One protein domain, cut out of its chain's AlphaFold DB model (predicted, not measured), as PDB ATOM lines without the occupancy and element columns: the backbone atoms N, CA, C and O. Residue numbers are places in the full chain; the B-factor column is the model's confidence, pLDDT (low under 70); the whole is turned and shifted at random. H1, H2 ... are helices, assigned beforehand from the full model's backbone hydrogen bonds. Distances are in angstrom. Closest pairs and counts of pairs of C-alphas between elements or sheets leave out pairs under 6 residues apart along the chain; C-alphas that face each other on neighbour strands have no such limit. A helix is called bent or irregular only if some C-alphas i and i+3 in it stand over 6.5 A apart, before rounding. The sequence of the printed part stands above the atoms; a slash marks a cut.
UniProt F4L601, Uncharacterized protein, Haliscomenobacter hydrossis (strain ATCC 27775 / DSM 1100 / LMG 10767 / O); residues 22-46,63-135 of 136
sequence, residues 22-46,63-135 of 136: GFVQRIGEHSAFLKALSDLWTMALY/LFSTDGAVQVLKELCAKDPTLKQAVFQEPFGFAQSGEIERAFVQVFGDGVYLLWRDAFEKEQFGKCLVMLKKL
ATOM      1  N   GLY A  22     588.386 294.855 419.377       86.56
ATOM      2  CA  GLY A  22     588.823 296.185 419.796       86.56
ATOM      3  C   GLY A  22     588.906 296.304 421.319       86.56
ATOM      4  O   GLY A  22     589.835 296.916 421.853       86.56
ATOM      5  N   PHE A  23     587.979 295.664 422.033       89.25
ATOM      6  CA  PHE A  23     588.038 295.547 423.485       89.25
ATOM      7  C   PHE A  23     589.281 294.775 423.943       89.25
ATOM      8  O   PHE A  23     590.048 295.289 424.763       89.25
ATOM      9  N   VAL A  24     589.522 293.588 423.375       88.75
ATOM     10  CA  VAL A  24     590.681 292.743 423.708       88.75
ATOM     11  C   VAL A  24     591.995 293.477 423.445       88.75
ATOM     12  O   VAL A  24     592.858 293.498 424.318       88.75
ATOM     13  N   GLN A  25     592.137 294.149 422.301       88.12
ATOM     14  CA  GLN A  25     593.354 294.895 421.956       88.12
ATOM     15  C   GLN A  25     593.653 296.042 422.932       88.12
ATOM     16  O   GLN A  25     594.815 296.316 423.229       88.12
ATOM     17  N   ARG A  26     592.623 296.713 423.459       89.62
ATOM     18  CA  ARG A  26     592.789 297.837 424.394       89.62
ATOM     19  C   ARG A  26     593.078 297.392 425.829       89.62
ATOM     20  O   ARG A  26     593.783 298.089 426.561       89.62
ATOM     21  N   ILE A  27     592.492 296.275 426.250       88.81
ATOM     22  CA  ILE A  27     592.668 295.730 427.601       88.81
ATOM     23  C   ILE A  27     593.941 294.874 427.694       88.81
ATOM     24  O   ILE A  27     594.652 294.950 428.693       88.81
ATOM     25  N   GLY A  28     594.262 294.138 426.633       84.94
ATOM     26  CA  GLY A  28     595.380 293.206 426.535       84.94
ATOM     27  C   GLY A  28     594.924 291.750 426.648       84.94
ATOM     28  O   GLY A  28     594.201 291.381 427.571       84.94
ATOM     29  N   GLU A  29     595.398 290.898 425.740       82.38
ATOM     30  CA  GLU A  29     595.018 289.475 425.628       82.38
ATOM     31  C   GLU A  29     595.339 288.638 426.878       82.38
ATOM     32  O   GLU A  29     594.725 287.601 427.124       82.38
ATOM     33  N   HIS A  30     596.289 289.088 427.700       83.12
ATOM     34  CA  HIS A  30     596.708 288.404 428.927       83.12
ATOM     35  C   HIS A  30     596.215 289.075 430.213       83.12
ATOM     36  O   HIS A  30     596.624 288.665 431.300       83.12
ATOM     37  N   SER A  31     595.340 290.073 430.095       87.19
ATOM     38  CA  SER A  31     594.800 290.831 431.222       87.19
ATOM     39  C   SER A  31     594.120 289.926 432.255       87.19
ATOM     40  O   SER A  31     593.304 289.057 431.924       87.19
ATOM     41  N   ALA A  32     594.423 290.167 433.531       90.75
ATOM     42  CA  ALA A  32     593.737 289.521 434.644       90.75
ATOM     43  C   ALA A  32     592.254 289.916 434.670       90.75
ATOM     44  O   ALA A  32     591.389 289.088 434.963       90.75
ATOM     45  N   PHE A  33     591.951 291.168 434.312       92.00
ATOM     46  CA  PHE A  33     590.587 291.669 434.195       92.00
ATOM     47  C   PHE A  33     589.799 290.932 433.106       92.00
ATOM     48  O   PHE A  33     588.683 290.484 433.365       92.00
ATOM     49  N   LEU A  34     590.393 290.713 431.927       88.88
ATOM     50  CA  LEU A  34     589.760 289.972 430.830       88.88
ATOM     51  C   LEU A  34     589.422 288.523 431.227       88.88
ATOM     52  O   LEU A  34     588.308 288.053 430.985       88.88
ATOM     53  N   LYS A  35     590.349 287.832 431.903       88.44
ATOM     54  CA  LYS A  35     590.117 286.475 432.433       88.44
ATOM     55  C   LYS A  35     588.992 286.453 433.468       88.44
ATOM     56  O   LYS A  35     588.114 285.600 433.405       88.44
ATOM     57  N   ALA A  36     588.974 287.419 434.381       91.31
ATOM     58  CA  ALA A  36     587.931 287.513 435.397       91.31
ATOM     59  C   ALA A  36     586.546 287.825 434.796       91.31
ATOM     60  O   ALA A  36     585.538 287.315 435.287       91.31
ATOM     61  N   LEU A  37     586.477 288.622 433.722       90.00
ATOM     62  CA  LEU A  37     585.235 288.843 432.971       90.00
ATOM     63  C   LEU A  37     584.725 287.542 432.346       90.00
ATOM     64  O   LEU A  37     583.531 287.249 432.437       90.00
ATOM     65  N   SER A  38     585.627 286.755 431.753       85.88
ATOM     66  CA  SER A  38     585.309 285.436 431.197       85.88
ATOM     67  C   SER A  38     584.723 284.513 432.270       85.88
ATOM     68  O   SER A  38     583.651 283.930 432.090       85.88
ATOM     69  N   ASP A  39     585.350 284.471 433.446       86.94
ATOM     70  CA  ASP A  39     584.875 283.675 434.577       86.94
ATOM     71  C   ASP A  39     583.513 284.136 435.090       86.94
ATOM     72  O   ASP A  39     582.635 283.315 435.361       86.94
ATOM     73  N   LEU A  40     583.296 285.449 435.201       87.00
ATOM     74  CA  LEU A  40     582.020 286.002 435.649       87.00
ATOM     75  C   LEU A  40     580.868 285.556 434.735       87.00
ATOM     76  O   LEU A  40     579.806 285.156 435.226       87.00
ATOM     77  N   TRP A  41     581.092 285.572 433.420       83.00
ATOM     78  CA  TRP A  41     580.133 285.092 432.426       83.00
ATOM     79  C   TRP A  41     579.965 283.580 432.444       83.00
ATOM     80  O   TRP A  41     578.833 283.094 432.451       83.00
ATOM     81  N   THR A  42     581.069 282.842 432.540       82.62
ATOM     82  CA  THR A  42     581.068 281.383 432.677       82.62
ATOM     83  C   THR A  42     580.213 280.961 433.870       82.62
ATOM     84  O   THR A  42     579.320 280.122 433.742       82.62
ATOM     85  N   MET A  43     580.395 281.607 435.024       83.38
ATOM     86  CA  MET A  43     579.588 281.363 436.218       83.38
ATOM     87  C   MET A  43     578.108 281.718 436.018       83.38
ATOM     88  O   MET A  43     577.237 281.008 436.529       83.38
ATOM     89  N   ALA A  44     577.798 282.816 435.322       82.25
ATOM     90  CA  ALA A  44     576.418 283.221 435.057       82.25
ATOM     91  C   ALA A  44     575.694 282.209 434.152       82.25
ATOM     92  O   ALA A  44     574.588 281.770 434.479       82.25
ATOM     93  N   LEU A  45     576.344 281.777 433.069       80.12
ATOM     94  CA  LEU A  45     575.826 280.762 432.150       80.12
ATOM     95  C   LEU A  45     575.673 279.405 432.836       80.12
ATOM     96  O   LEU A  45     574.635 278.758 432.694       80.12
ATOM     97  N   TYR A  46     576.664 278.999 433.632       80.44
ATOM     98  CA  TYR A  46     576.600 277.776 434.427       80.44
ATOM     99  C   TYR A  46     575.364 277.767 435.340       80.44
ATOM    100  O   TYR A  46     574.585 276.812 435.336       80.44
ATOM    101  N   LEU A  63     587.405 277.697 435.813       80.94
ATOM    102  CA  LEU A  63     587.664 279.138 435.823       80.94
ATOM    103  C   LEU A  63     589.143 279.421 435.504       80.94
ATOM    104  O   LEU A  63     590.017 278.615 435.824       80.94
ATOM    105  N   PHE A  64     589.417 280.561 434.870       79.69
ATOM    106  CA  PHE A  64     590.742 280.976 434.390       79.69
ATOM    107  C   PHE A  64     591.475 281.953 435.313       79.69
ATOM    108  O   PHE A  64     592.686 282.142 435.183       79.69
ATOM    109  N   SER A  65     590.742 282.644 436.180       83.44
ATOM    110  CA  SER A  65     591.249 283.633 437.126       83.44
ATOM    111  C   SER A  65     591.183 283.110 438.562       83.44
ATOM    112  O   SER A  65     590.898 281.941 438.820       83.44
ATOM    113  N   THR A  66     591.498 283.978 439.520       88.12
ATOM    114  CA  THR A  66     591.426 283.659 440.947       88.12
ATOM    115  C   THR A  66     590.059 284.036 441.521       88.12
ATOM    116  O   THR A  66     589.407 284.977 441.057       88.12
ATOM    117  N   ASP A  67     589.657 283.385 442.614       88.38
ATOM    118  CA  ASP A  67     588.434 283.743 443.350       88.38
ATOM    119  C   ASP A  67     588.400 285.227 443.748       88.38
ATOM    120  O   ASP A  67     587.347 285.869 443.708       88.38
ATOM    121  N   GLY A  68     589.566 285.794 444.083       91.19
ATOM    122  CA  GLY A  68     589.718 287.209 444.418       91.19
ATOM    123  C   GLY A  68     589.375 288.138 443.252       91.19
ATOM    124  O   GLY A  68     588.688 289.141 443.454       91.19
ATOM    125  N   ALA A  69     589.778 287.788 442.028       92.44
ATOM    126  CA  ALA A  69     589.466 288.566 440.831       92.44
ATOM    127  C   ALA A  69     587.953 288.579 440.557       92.44
ATOM    128  O   ALA A  69     587.346 289.639 440.379       92.44
ATOM    129  N   VAL A  70     587.316 287.407 440.624       91.50
ATOM    130  CA  VAL A  70     585.862 287.270 440.460       91.50
ATOM    131  C   VAL A  70     585.102 288.007 441.567       91.50
ATOM    132  O   VAL A  70     584.076 288.639 441.299       91.50
ATOM    133  N   GLN A  71     585.581 287.954 442.813       93.50
ATOM    134  CA  GLN A  71     584.974 288.681 443.927       93.50
ATOM    135  C   GLN A  71     584.991 290.193 443.687       93.50
ATOM    136  O   GLN A  71     583.965 290.844 443.875       93.50
ATOM    137  N   VAL A  72     586.115 290.747 443.227       95.62
ATOM    138  CA  VAL A  72     586.218 292.176 442.906       95.62
ATOM    139  C   VAL A  72     585.192 292.578 441.842       95.62
ATOM    140  O   VAL A  72     584.521 293.596 442.012       95.62
ATOM    141  N   LEU A  73     585.007 291.779 440.784       94.31
ATOM    142  CA  LEU A  73     584.012 292.078 439.746       94.31
ATOM    143  C   LEU A  73     582.567 291.957 440.235       94.31
ATOM    144  O   LEU A  73     581.718 292.752 439.834       94.31
ATOM    145  N   LYS A  74     582.272 290.991 441.112       92.81
ATOM    146  CA  LYS A  74     580.946 290.861 441.735       92.81
ATOM    147  C   LYS A  74     580.609 292.081 442.585       92.81
ATOM    148  O   LYS A  74     579.511 292.612 442.455       92.81
ATOM    149  N   GLU A  75     581.552 292.532 443.409       94.38
ATOM    150  CA  GLU A  75     581.400 293.738 444.228       94.38
ATOM    151  C   GLU A  75     581.234 294.979 443.351       94.38
ATOM    152  O   GLU A  75     580.339 295.783 443.586       94.38
ATOM    153  N   LEU A  76     582.031 295.095 442.287       94.00
ATOM    154  CA  LEU A  76     581.914 296.167 441.307       94.00
ATOM    155  C   LEU A  76     580.511 296.197 440.663       94.00
ATOM    156  O   LEU A  76     579.853 297.233 440.662       94.00
ATOM    157  N   CYS A  77     580.009 295.055 440.188       93.06
ATOM    158  CA  CYS A  77     578.676 294.941 439.585       93.06
ATOM    159  C   CYS A  77     577.523 295.137 440.584       93.06
ATOM    160  O   CYS A  77     576.385 295.353 440.169       93.06
ATOM    161  N   ALA A  78     577.779 295.006 441.885       92.38
ATOM    162  CA  ALA A  78     576.787 295.240 442.930       92.38
ATOM    163  C   ALA A  78     576.667 296.724 443.315       92.38
ATOM    164  O   ALA A  78     575.701 297.093 443.978       92.38
ATOM    165  N   LYS A  79     577.631 297.567 442.915       91.00
ATOM    166  CA  LYS A  79     577.676 298.989 443.286       91.00
ATOM    167  C   LYS A  79     576.638 299.825 442.563       91.00
ATOM    168  O   LYS A  79     575.985 300.639 443.204       91.00
ATOM    169  N   ASP A  80     576.497 299.617 441.258       92.62
ATOM    170  CA  ASP A  80     575.604 300.411 440.424       92.62
ATOM    171  C   ASP A  80     575.084 299.603 439.213       92.62
ATOM    172  O   ASP A  80     575.866 298.889 438.568       92.62
ATOM    173  N   PRO A  81     573.781 299.690 438.874       92.19
ATOM    174  CA  PRO A  81     573.209 298.999 437.719       92.19
ATOM    175  C   PRO A  81     573.815 299.395 436.368       92.19
ATOM    176  O   PRO A  81     573.955 298.527 435.507       92.19
ATOM    177  N   THR A  82     574.185 300.662 436.174       92.19
ATOM    178  CA  THR A  82     574.821 301.172 434.945       92.19
ATOM    179  C   THR A  82     576.191 300.543 434.776       92.19
ATOM    180  O   THR A  82     576.546 300.056 433.707       92.19
ATOM    181  N   LEU A  83     576.939 300.461 435.873       93.50
ATOM    182  CA  LEU A  83     578.262 299.857 435.881       93.50
ATOM    183  C   LEU A  83     578.190 298.352 435.603       93.50
ATOM    184  O   LEU A  83     578.949 297.825 434.789       93.50
ATOM    185  N   LYS A  84     577.207 297.665 436.194       93.25
ATOM    186  CA  LYS A  84     576.894 296.281 435.830       93.25
ATOM    187  C   LYS A  84     576.554 296.156 434.343       93.25
ATOM    188  O   LYS A  84     577.067 295.257 433.693       93.25
ATOM    189  N   GLN A  85     575.710 297.020 433.784       93.56
ATOM    190  CA  GLN A  85     575.379 296.957 432.356       93.56
ATOM    191  C   GLN A  85     576.622 297.137 431.481       93.56
ATOM    192  O   GLN A  85     576.857 296.303 430.610       93.56
ATOM    193  N   ALA A  86     577.461 298.132 431.768       94.69
ATOM    194  CA  ALA A  86     578.691 298.387 431.024       94.69
ATOM    195  C   ALA A  86     579.632 297.168 431.017       94.69
ATOM    196  O   ALA A  86     580.084 296.740 429.955       94.69
ATOM    197  N   VAL A  87     579.847 296.545 432.184       92.75
ATOM    198  CA  VAL A  87     580.674 295.332 432.345       92.75
ATOM    199  C   VAL A  87     580.149 294.149 431.521       92.75
ATOM    200  O   VAL A  87     580.934 293.318 431.069       92.75
ATOM    201  N   PHE A  88     578.836 294.058 431.305       89.62
ATOM    202  CA  PHE A  88     578.215 292.977 430.538       89.62
ATOM    203  C   PHE A  88     577.974 293.330 429.057       89.62
ATOM    204  O   PHE A  88     577.664 292.437 428.275       89.62
ATOM    205  N   GLN A  89     578.120 294.589 428.638       91.19
ATOM    206  CA  GLN A  89     577.846 295.012 427.258       91.19
ATOM    207  C   GLN A  89     579.111 295.342 426.472       91.19
ATOM    208  O   GLN A  89     579.273 294.872 425.346       91.19
ATOM    209  N   GLU A  90     580.013 296.133 427.052       93.12
ATOM    210  CA  GLU A  90     581.201 296.614 426.346       93.12
ATOM    211  C   GLU A  90     582.128 295.480 425.885       93.12
ATOM    212  O   GLU A  90     582.515 295.502 424.715       93.12
ATOM    213  N   PRO A  91     582.432 294.449 426.706       90.38
ATOM    214  CA  PRO A  91     583.344 293.389 426.279       90.38
ATOM    215  C   PRO A  91     582.859 292.600 425.060       90.38
ATOM    216  O   PRO A  91     583.664 291.939 424.422       90.38
ATOM    217  N   PHE A  92     581.567 292.662 424.728       87.38
ATOM    218  CA  PHE A  92     580.947 291.927 423.619       87.38
ATOM    219  C   PHE A  92     580.535 292.839 422.455       87.38
ATOM    220  O   PHE A  92     579.824 292.402 421.554       87.38
ATOM    221  N   GLY A  93     580.927 294.118 422.485       87.62
ATOM    222  CA  GLY A  93     580.585 295.076 421.432       87.62
ATOM    223  C   GLY A  93     579.125 295.542 421.446       87.62
ATOM    224  O   GLY A  93     578.662 296.134 420.474       87.62
ATOM    225  N   PHE A  94     578.386 295.314 422.539       90.00
ATOM    226  CA  PHE A  94     577.011 295.812 422.696       90.00
ATOM    227  C   PHE A  94     576.943 297.245 423.244       90.00
ATOM    228  O   PHE A  94     575.860 297.825 423.296       90.00
ATOM    229  N   ALA A  95     578.079 297.817 423.647       91.19
ATOM    230  CA  ALA A  95     578.207 299.201 424.089       91.19
ATOM    231  C   ALA A  95     579.397 299.893 423.413       91.19
ATOM    232  O   ALA A  95     580.270 299.250 422.827       91.19
ATOM    233  N   GLN A  96     579.427 301.223 423.499       92.06
ATOM    234  CA  GLN A  96     580.522 302.022 422.960       92.06
ATOM    235  C   GLN A  96     581.828 301.762 423.718       92.06
ATOM    236  O   GLN A  96     581.834 301.574 424.931       92.06
ATOM    237  N   SER A  97     582.958 301.857 423.018       92.69
ATOM    238  CA  SER A  97     584.273 301.803 423.662       92.69
ATOM    239  C   SER A  97     584.402 302.873 424.760       92.69
ATOM    240  O   SER A  97     584.012 304.034 424.581       92.69
ATOM    241  N   GLY A  98     584.922 302.468 425.914       93.94
ATOM    242  CA  GLY A  98     585.056 303.264 427.133       93.94
ATOM    243  C   GLY A  98     583.851 303.227 428.076       93.94
ATOM    244  O   GLY A  98     583.847 303.994 429.034       93.94
ATOM    245  N   GLU A  99     582.831 302.397 427.839       95.69
ATOM    246  CA  GLU A  99     581.607 302.428 428.656       95.69
ATOM    247  C   GLU A  99     581.846 302.034 430.116       95.69
ATOM    248  O   GLU A  99     581.336 302.697 431.018       95.69
ATOM    249  N   ILE A 100     582.668 301.013 430.376       95.38
ATOM    250  CA  ILE A 100     583.044 300.608 431.736       95.38
ATOM    251  C   ILE A 100     583.742 301.763 432.448       95.38
ATOM    252  O   ILE A 100     583.405 302.058 433.588       95.38
ATOM    253  N   GLU A 101     584.685 302.435 431.786       95.25
ATOM    254  CA  GLU A 101     585.408 303.575 432.356       95.25
ATOM    255  C   GLU A 101     584.463 304.739 432.670       95.25
ATOM    256  O   GLU A 101     584.503 305.275 433.776       95.25
ATOM    257  N   ARG A 102     583.565 305.089 431.739       95.06
ATOM    258  CA  ARG A 102     582.560 306.143 431.946       95.06
ATOM    259  C   ARG A 102     581.645 305.828 433.124       95.06
ATOM    260  O   ARG A 102     581.465 306.680 433.993       95.06
ATOM    261  N   ALA A 103     581.110 304.610 433.189       94.88
ATOM    262  CA  ALA A 103     580.272 304.181 434.304       94.88
ATOM    263  C   ALA A 103     581.057 304.183 435.626       94.88
ATOM    264  O   ALA A 103     580.538 304.590 436.663       94.88
ATOM    265  N   PHE A 104     582.332 303.791 435.598       94.69
ATOM    266  CA  PHE A 104     583.205 303.830 436.768       94.69
ATOM    267  C   PHE A 104     583.412 305.262 437.276       94.69
ATOM    268  O   PHE A 104     583.277 305.509 438.472       94.69
ATOM    269  N   VAL A 105     583.692 306.210 436.380       93.12
ATOM    270  CA  VAL A 105     583.851 307.633 436.712       93.12
ATOM    271  C   VAL A 105     582.568 308.221 437.302       93.12
ATOM    272  O   VAL A 105     582.634 308.961 438.279       93.12
ATOM    273  N   GLN A 106     581.397 307.865 436.771       91.88
ATOM    274  CA  GLN A 106     580.116 308.335 437.310       91.88
ATOM    275  C   GLN A 106     579.878 307.890 438.758       91.88
ATOM    276  O   GLN A 106     579.297 308.641 439.538       91.88
ATOM    277  N   VAL A 107     580.330 306.686 439.121       91.50
ATOM    278  CA  VAL A 107     580.112 306.110 440.457       91.50
ATOM    279  C   VAL A 107     581.207 306.512 441.446       91.50
ATOM    280  O   VAL A 107     580.923 306.742 442.617       91.50
ATOM    281  N   PHE A 108     582.463 306.586 441.001       91.56
ATOM    282  CA  PHE A 108     583.630 306.711 441.884       91.56
ATOM    283  C   PHE A 108     584.428 308.010 441.696       91.56
ATOM    284  O   PHE A 108     585.314 308.300 442.499       91.56
ATOM    285  N   GLY A 109     584.124 308.799 440.669       88.88
ATOM    286  CA  GLY A 109     584.845 310.019 440.316       88.88
ATOM    287  C   GLY A 109     586.015 309.803 439.352       88.88
ATOM    288  O   GLY A 109     586.449 308.680 439.070       88.88
ATOM    289  N   ASP A 110     586.526 310.920 438.834       88.00
ATOM    290  CA  ASP A 110     587.598 310.949 437.838       88.00
ATOM    291  C   ASP A 110     588.904 310.319 438.344       88.00
ATOM    292  O   ASP A 110     589.287 310.433 439.509       88.00
ATOM    293  N   GLY A 111     589.623 309.648 437.439       82.88
ATOM    294  CA  GLY A 111     590.954 309.084 437.697       82.88
ATOM    295  C   GLY A 111     590.982 307.807 438.549       82.88
ATOM    296  O   GLY A 111     592.010 307.126 438.588       82.88
ATOM    297  N   VAL A 112     589.868 307.421 439.183       89.38
ATOM    298  CA  VAL A 112     589.812 306.211 440.022       89.38
ATOM    299  C   VAL A 112     589.862 304.936 439.181       89.38
ATOM    300  O   VAL A 112     590.499 303.966 439.591       89.38
ATOM    301  N   TYR A 113     589.269 304.944 437.982       93.50
ATOM    302  CA  TYR A 113     589.238 303.775 437.095       93.50
ATOM    303  C   TYR A 113     590.640 303.249 436.763       93.50
ATOM    304  O   TYR A 113     590.907 302.063 436.944       93.50
ATOM    305  N   LEU A 114     591.559 304.123 436.340       92.94
ATOM    306  CA  LEU A 114     592.920 303.717 435.974       92.94
ATOM    307  C   LEU A 114     593.694 303.160 437.175       92.94
ATOM    308  O   LEU A 114     594.378 302.146 437.046       92.94
ATOM    309  N   LEU A 115     593.549 303.781 438.352       94.19
ATOM    310  CA  LEU A 115     594.178 303.309 439.591       94.19
ATOM    311  C   LEU A 115     593.634 301.947 440.029       94.19
ATOM    312  O   LEU A 115     594.395 301.092 440.487       94.19
ATOM    313  N   TRP A 116     592.324 301.751 439.896       95.94
ATOM    314  CA  TRP A 116     591.664 300.491 440.201       95.94
ATOM    315  C   TRP A 116     592.067 299.400 439.204       95.94
ATOM    316  O   TRP A 116     592.431 298.305 439.624       95.94
ATOM    317  N   ARG A 117     592.090 299.708 437.902       95.44
ATOM    318  CA  ARG A 117     592.464 298.762 436.846       95.44
ATOM    319  C   ARG A 117     593.927 298.343 436.960       95.44
ATOM    320  O   ARG A 117     594.209 297.155 436.890       95.44
ATOM    321  N   ASP A 118     594.849 299.270 437.215       96.00
ATOM    322  CA  ASP A 118     596.262 298.939 437.468       96.00
ATOM    323  C   ASP A 118     596.436 298.052 438.714       96.00
ATOM    324  O   ASP A 118     597.201 297.088 438.698       96.00
ATOM    325  N   ALA A 119     595.690 298.329 439.790       96.50
ATOM    326  CA  ALA A 119     595.684 297.465 440.968       96.50
ATOM    327  C   ALA A 119     595.123 296.066 440.655       96.50
ATOM    328  O   ALA A 119     595.650 295.081 441.170       96.50
ATOM    329  N   PHE A 120     594.092 295.974 439.810       97.00
ATOM    330  CA  PHE A 120     593.498 294.707 439.386       97.00
ATOM    331  C   PHE A 120     594.491 293.872 438.575       97.00
ATOM    332  O   PHE A 120     594.692 292.701 438.882       97.00
ATOM    333  N   GLU A 121     595.151 294.477 437.584       95.81
ATOM    334  CA  GLU A 121     596.154 293.802 436.745       95.81
ATOM    335  C   GLU A 121     597.378 293.337 437.545       95.81
ATOM    336  O   GLU A 121     597.991 292.329 437.216       95.81
ATOM    337  N   LYS A 122     597.717 294.036 438.635       96.19
ATOM    338  CA  LYS A 122     598.768 293.633 439.585       96.19
ATOM    339  C   LYS A 122     598.279 292.653 440.656       96.19
ATOM    340  O   LYS A 122     598.968 292.464 441.658       96.19
ATOM    341  N   GLU A 123     597.077 292.101 440.494       95.25
ATOM    342  CA  GLU A 123     596.441 291.148 441.412       95.25
ATOM    343  C   GLU A 123     596.290 291.677 442.853       95.25
ATOM    344  O   GLU A 123     596.149 290.932 443.825       95.25
ATOM    345  N   GLN A 124     596.258 293.003 443.025       97.00
ATOM    346  CA  GLN A 124     596.072 293.668 444.315       97.00
ATOM    347  C   GLN A 124     594.577 293.736 444.674       97.00
ATOM    348  O   GLN A 124     594.021 294.812 444.919       97.00
ATOM    349  N   PHE A 125     593.896 292.588 444.715       96.00
ATOM    350  CA  PHE A 125     592.435 292.508 444.857       96.00
ATOM    351  C   PHE A 125     591.916 293.167 446.142       96.00
ATOM    352  O   PHE A 125     590.907 293.869 446.118       96.00
ATOM    353  N   GLY A 126     592.643 293.043 447.259       95.19
ATOM    354  CA  GLY A 126     592.290 293.723 448.510       95.19
ATOM    355  C   GLY A 126     592.263 295.253 448.374       95.19
ATOM    356  O   GLY A 126     591.354 295.908 448.883       95.19
ATOM    357  N   LYS A 127     593.210 295.827 447.620       95.12
ATOM    358  CA  LYS A 127     593.256 297.266 447.324       95.12
ATOM    359  C   LYS A 127     592.076 297.680 446.445       95.12
ATOM    360  O   LYS A 127     591.438 298.690 446.739       95.12
ATOM    361  N   CYS A 128     591.749 296.870 445.438       95.88
ATOM    362  CA  CYS A 128     590.583 297.080 444.582       95.88
ATOM    363  C   CYS A 128     589.294 297.131 445.413       95.88
ATOM    364  O   CYS A 128     588.533 298.089 445.315       95.88
ATOM    365  N   LEU A 129     589.080 296.153 446.299       94.56
ATOM    366  CA  LEU A 129     587.907 296.108 447.177       94.56
ATOM    367  C   LEU A 129     587.819 297.323 448.109       94.56
ATOM    368  O   LEU A 129     586.730 297.845 448.340       94.56
ATOM    369  N   VAL A 130     588.949 297.790 448.648       93.31
ATOM    370  CA  VAL A 130     588.982 298.998 449.486       93.31
ATOM    371  C   VAL A 130     588.578 300.239 448.687       93.31
ATOM    372  O   VAL A 130     587.804 301.047 449.200       93.31
ATOM    373  N   MET A 131     589.048 300.383 447.444       91.62
ATOM    374  CA  MET A 131     588.650 301.493 446.564       91.62
ATOM    375  C   MET A 131     587.137 301.496 446.320       91.62
ATOM    376  O   MET A 131     586.505 302.537 446.471       91.62
ATOM    377  N   LEU A 132     586.538 300.327 446.064       91.38
ATOM    378  CA  LEU A 132     585.089 300.204 445.857       91.38
ATOM    379  C   LEU A 132     584.263 300.525 447.118       91.38
ATOM    380  O   LEU A 132     583.077 300.841 447.019       91.38
ATOM    381  N   LYS A 133     584.848 300.424 448.318       85.75
ATOM    382  CA  LYS A 133     584.162 300.676 449.600       85.75
ATOM    383  C   LYS A 133     584.235 302.123 450.078       85.75
ATOM    384  O   LYS A 133     583.351 302.540 450.812       85.75
ATOM    385  N   LYS A 134     585.283 302.865 449.717       68.00
ATOM    386  CA  LYS A 134     585.600 304.178 450.308       68.00
ATOM    387  C   LYS A 134     584.846 305.373 449.708       68.00
ATOM    388  O   LYS A 134     585.093 306.489 450.143       68.00
ATOM    389  N   LEU A 135     583.975 305.154 448.726       58.19
ATOM    390  CA  LEU A 135     583.391 306.216 447.897       58.19
ATOM    391  C   LEU A 135     581.850 306.201 447.881       58.19
ATOM    392  O   LEU A 135     581.253 306.577 446.881       58.19
TER     393      LEU A 135
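What this domain is: This is residues 22 to 46 and 63 to 135 of the 136 residues of an uncharacterized protein of Haliscomenobacter hydrossis (strain ATCC 27775 / DSM 1100 / LMG 10767 / O) (UniProt F4L601). A compact, rounded cluster of short helices: H3, H7 and H6 form a nearly aligned group of three, the hairpin of H4 and H5 packs on another side of the cluster, and H2, the longest helix, crosses the first part of H3 and meets the last turn of H6 with its beginning. The small helix H1 sits at the end of H4, farther from the mean of the C-alphas than any other helix. The printed part has 98 residues with seven named helices, in the order H1 to H7 along the chain, and no named strand; the class is all helix. The radius of gyration of the C-alphas is 12.3 A, and the spans are 31 by 28 by 24 A.

How they stand to each other: H2, residues 32 to 46, touches H3, residues 67 to 79, about perpendicular at 77 degrees; H3 does so with residues 69 to 74 alone, and the closest C-alphas are those of Ala 36 and Val 70, 5.5 A apart. With residues 32 to 33 alone H2 touches H6, residues 112 to 121, about perpendicular at 83 degrees, the C-alphas of Ala 32 and Glu 121 being closest at 5.3 A. H7, residues 125 to 133, touches H3 at a shallow tilt of 11 degrees, the same way, closest at the C-alphas of Gly 68 and Phe 125, 6.0 A. H6 and H7 are a helical hairpin, opposite ways at a shallow tilt of 22 degrees, with the C-alphas of Trp 116 and Cys 128 closest at 5.7 A. H3 and H6 are close but not clearly touching, with the C-alphas of Ala 69 and Phe 120 closest at 7.5 A. H4, residues 81 to 92, and H3 touch only at the corner by their link, closest at the C-alphas of Cys 77 and Lys 84, 4.4 A. H5, residues 99 to 108, makes a helical hairpin with H4, opposite ways at a shallow tilt of 23 degrees, with the C-alphas of Ala 86 and Ile 100 closest at 4.9 A. H5 touches H6 at a steep tilt of 65 degrees, closest at the C-alphas of Phe 104 and Tyr 113, 6.0 A. H1, residues 22 to 27, touches H4, which does so with residues 90 to 92 alone, at a steep tilt of 66 degrees; the C-alphas of Phe 23 and Pro 91 are closest at 5.9 A. Among the pairs apart are H1 and H6, and H4 and H7. The helix packing is part aligned and part crossed, 3 of 7 touching pairs with a tilt being shallow. In H1, H2, H3, H5, H6 and H7 every O i to N i+4 pair is within hydrogen-bond range; in H4 it is 6 of 8.

Where its parts are: H2 measures 20.8 A from first to last C-alpha; C-alpha 32 is at (593.737, 289.521, 434.644), and C-alpha 46 is at (576.600, 277.776, 434.427). H3 measures 18.7 A and H4 17.6 A. H4 is irregular, but only just: C-alphas 88 and 91 are 6.7 A apart. H6 is 14.3 A long, H5 14.1 A, H7 12.6 A and H1 8.7 A. H1 begins at C-alpha 22, (588.823, 296.185, 419.796), and H7 ends at C-alpha 133, (584.162, 300.676, 449.600).

The domain as a whole: The two C-alphas farthest apart are those of Tyr 46 and Asp 110, 35.1 A. Residues 47 to 62 are not printed, and C-alphas 46 and 63 are 11.2 A apart across this cut, which falls in the link from H2 to H3. Of the links that are printed whole, H4 to H5 is short with 6 residues, the others are tight, and none is long. The mean pLDDT of the printed part is 90.2; residues 134 to 135 are under 70.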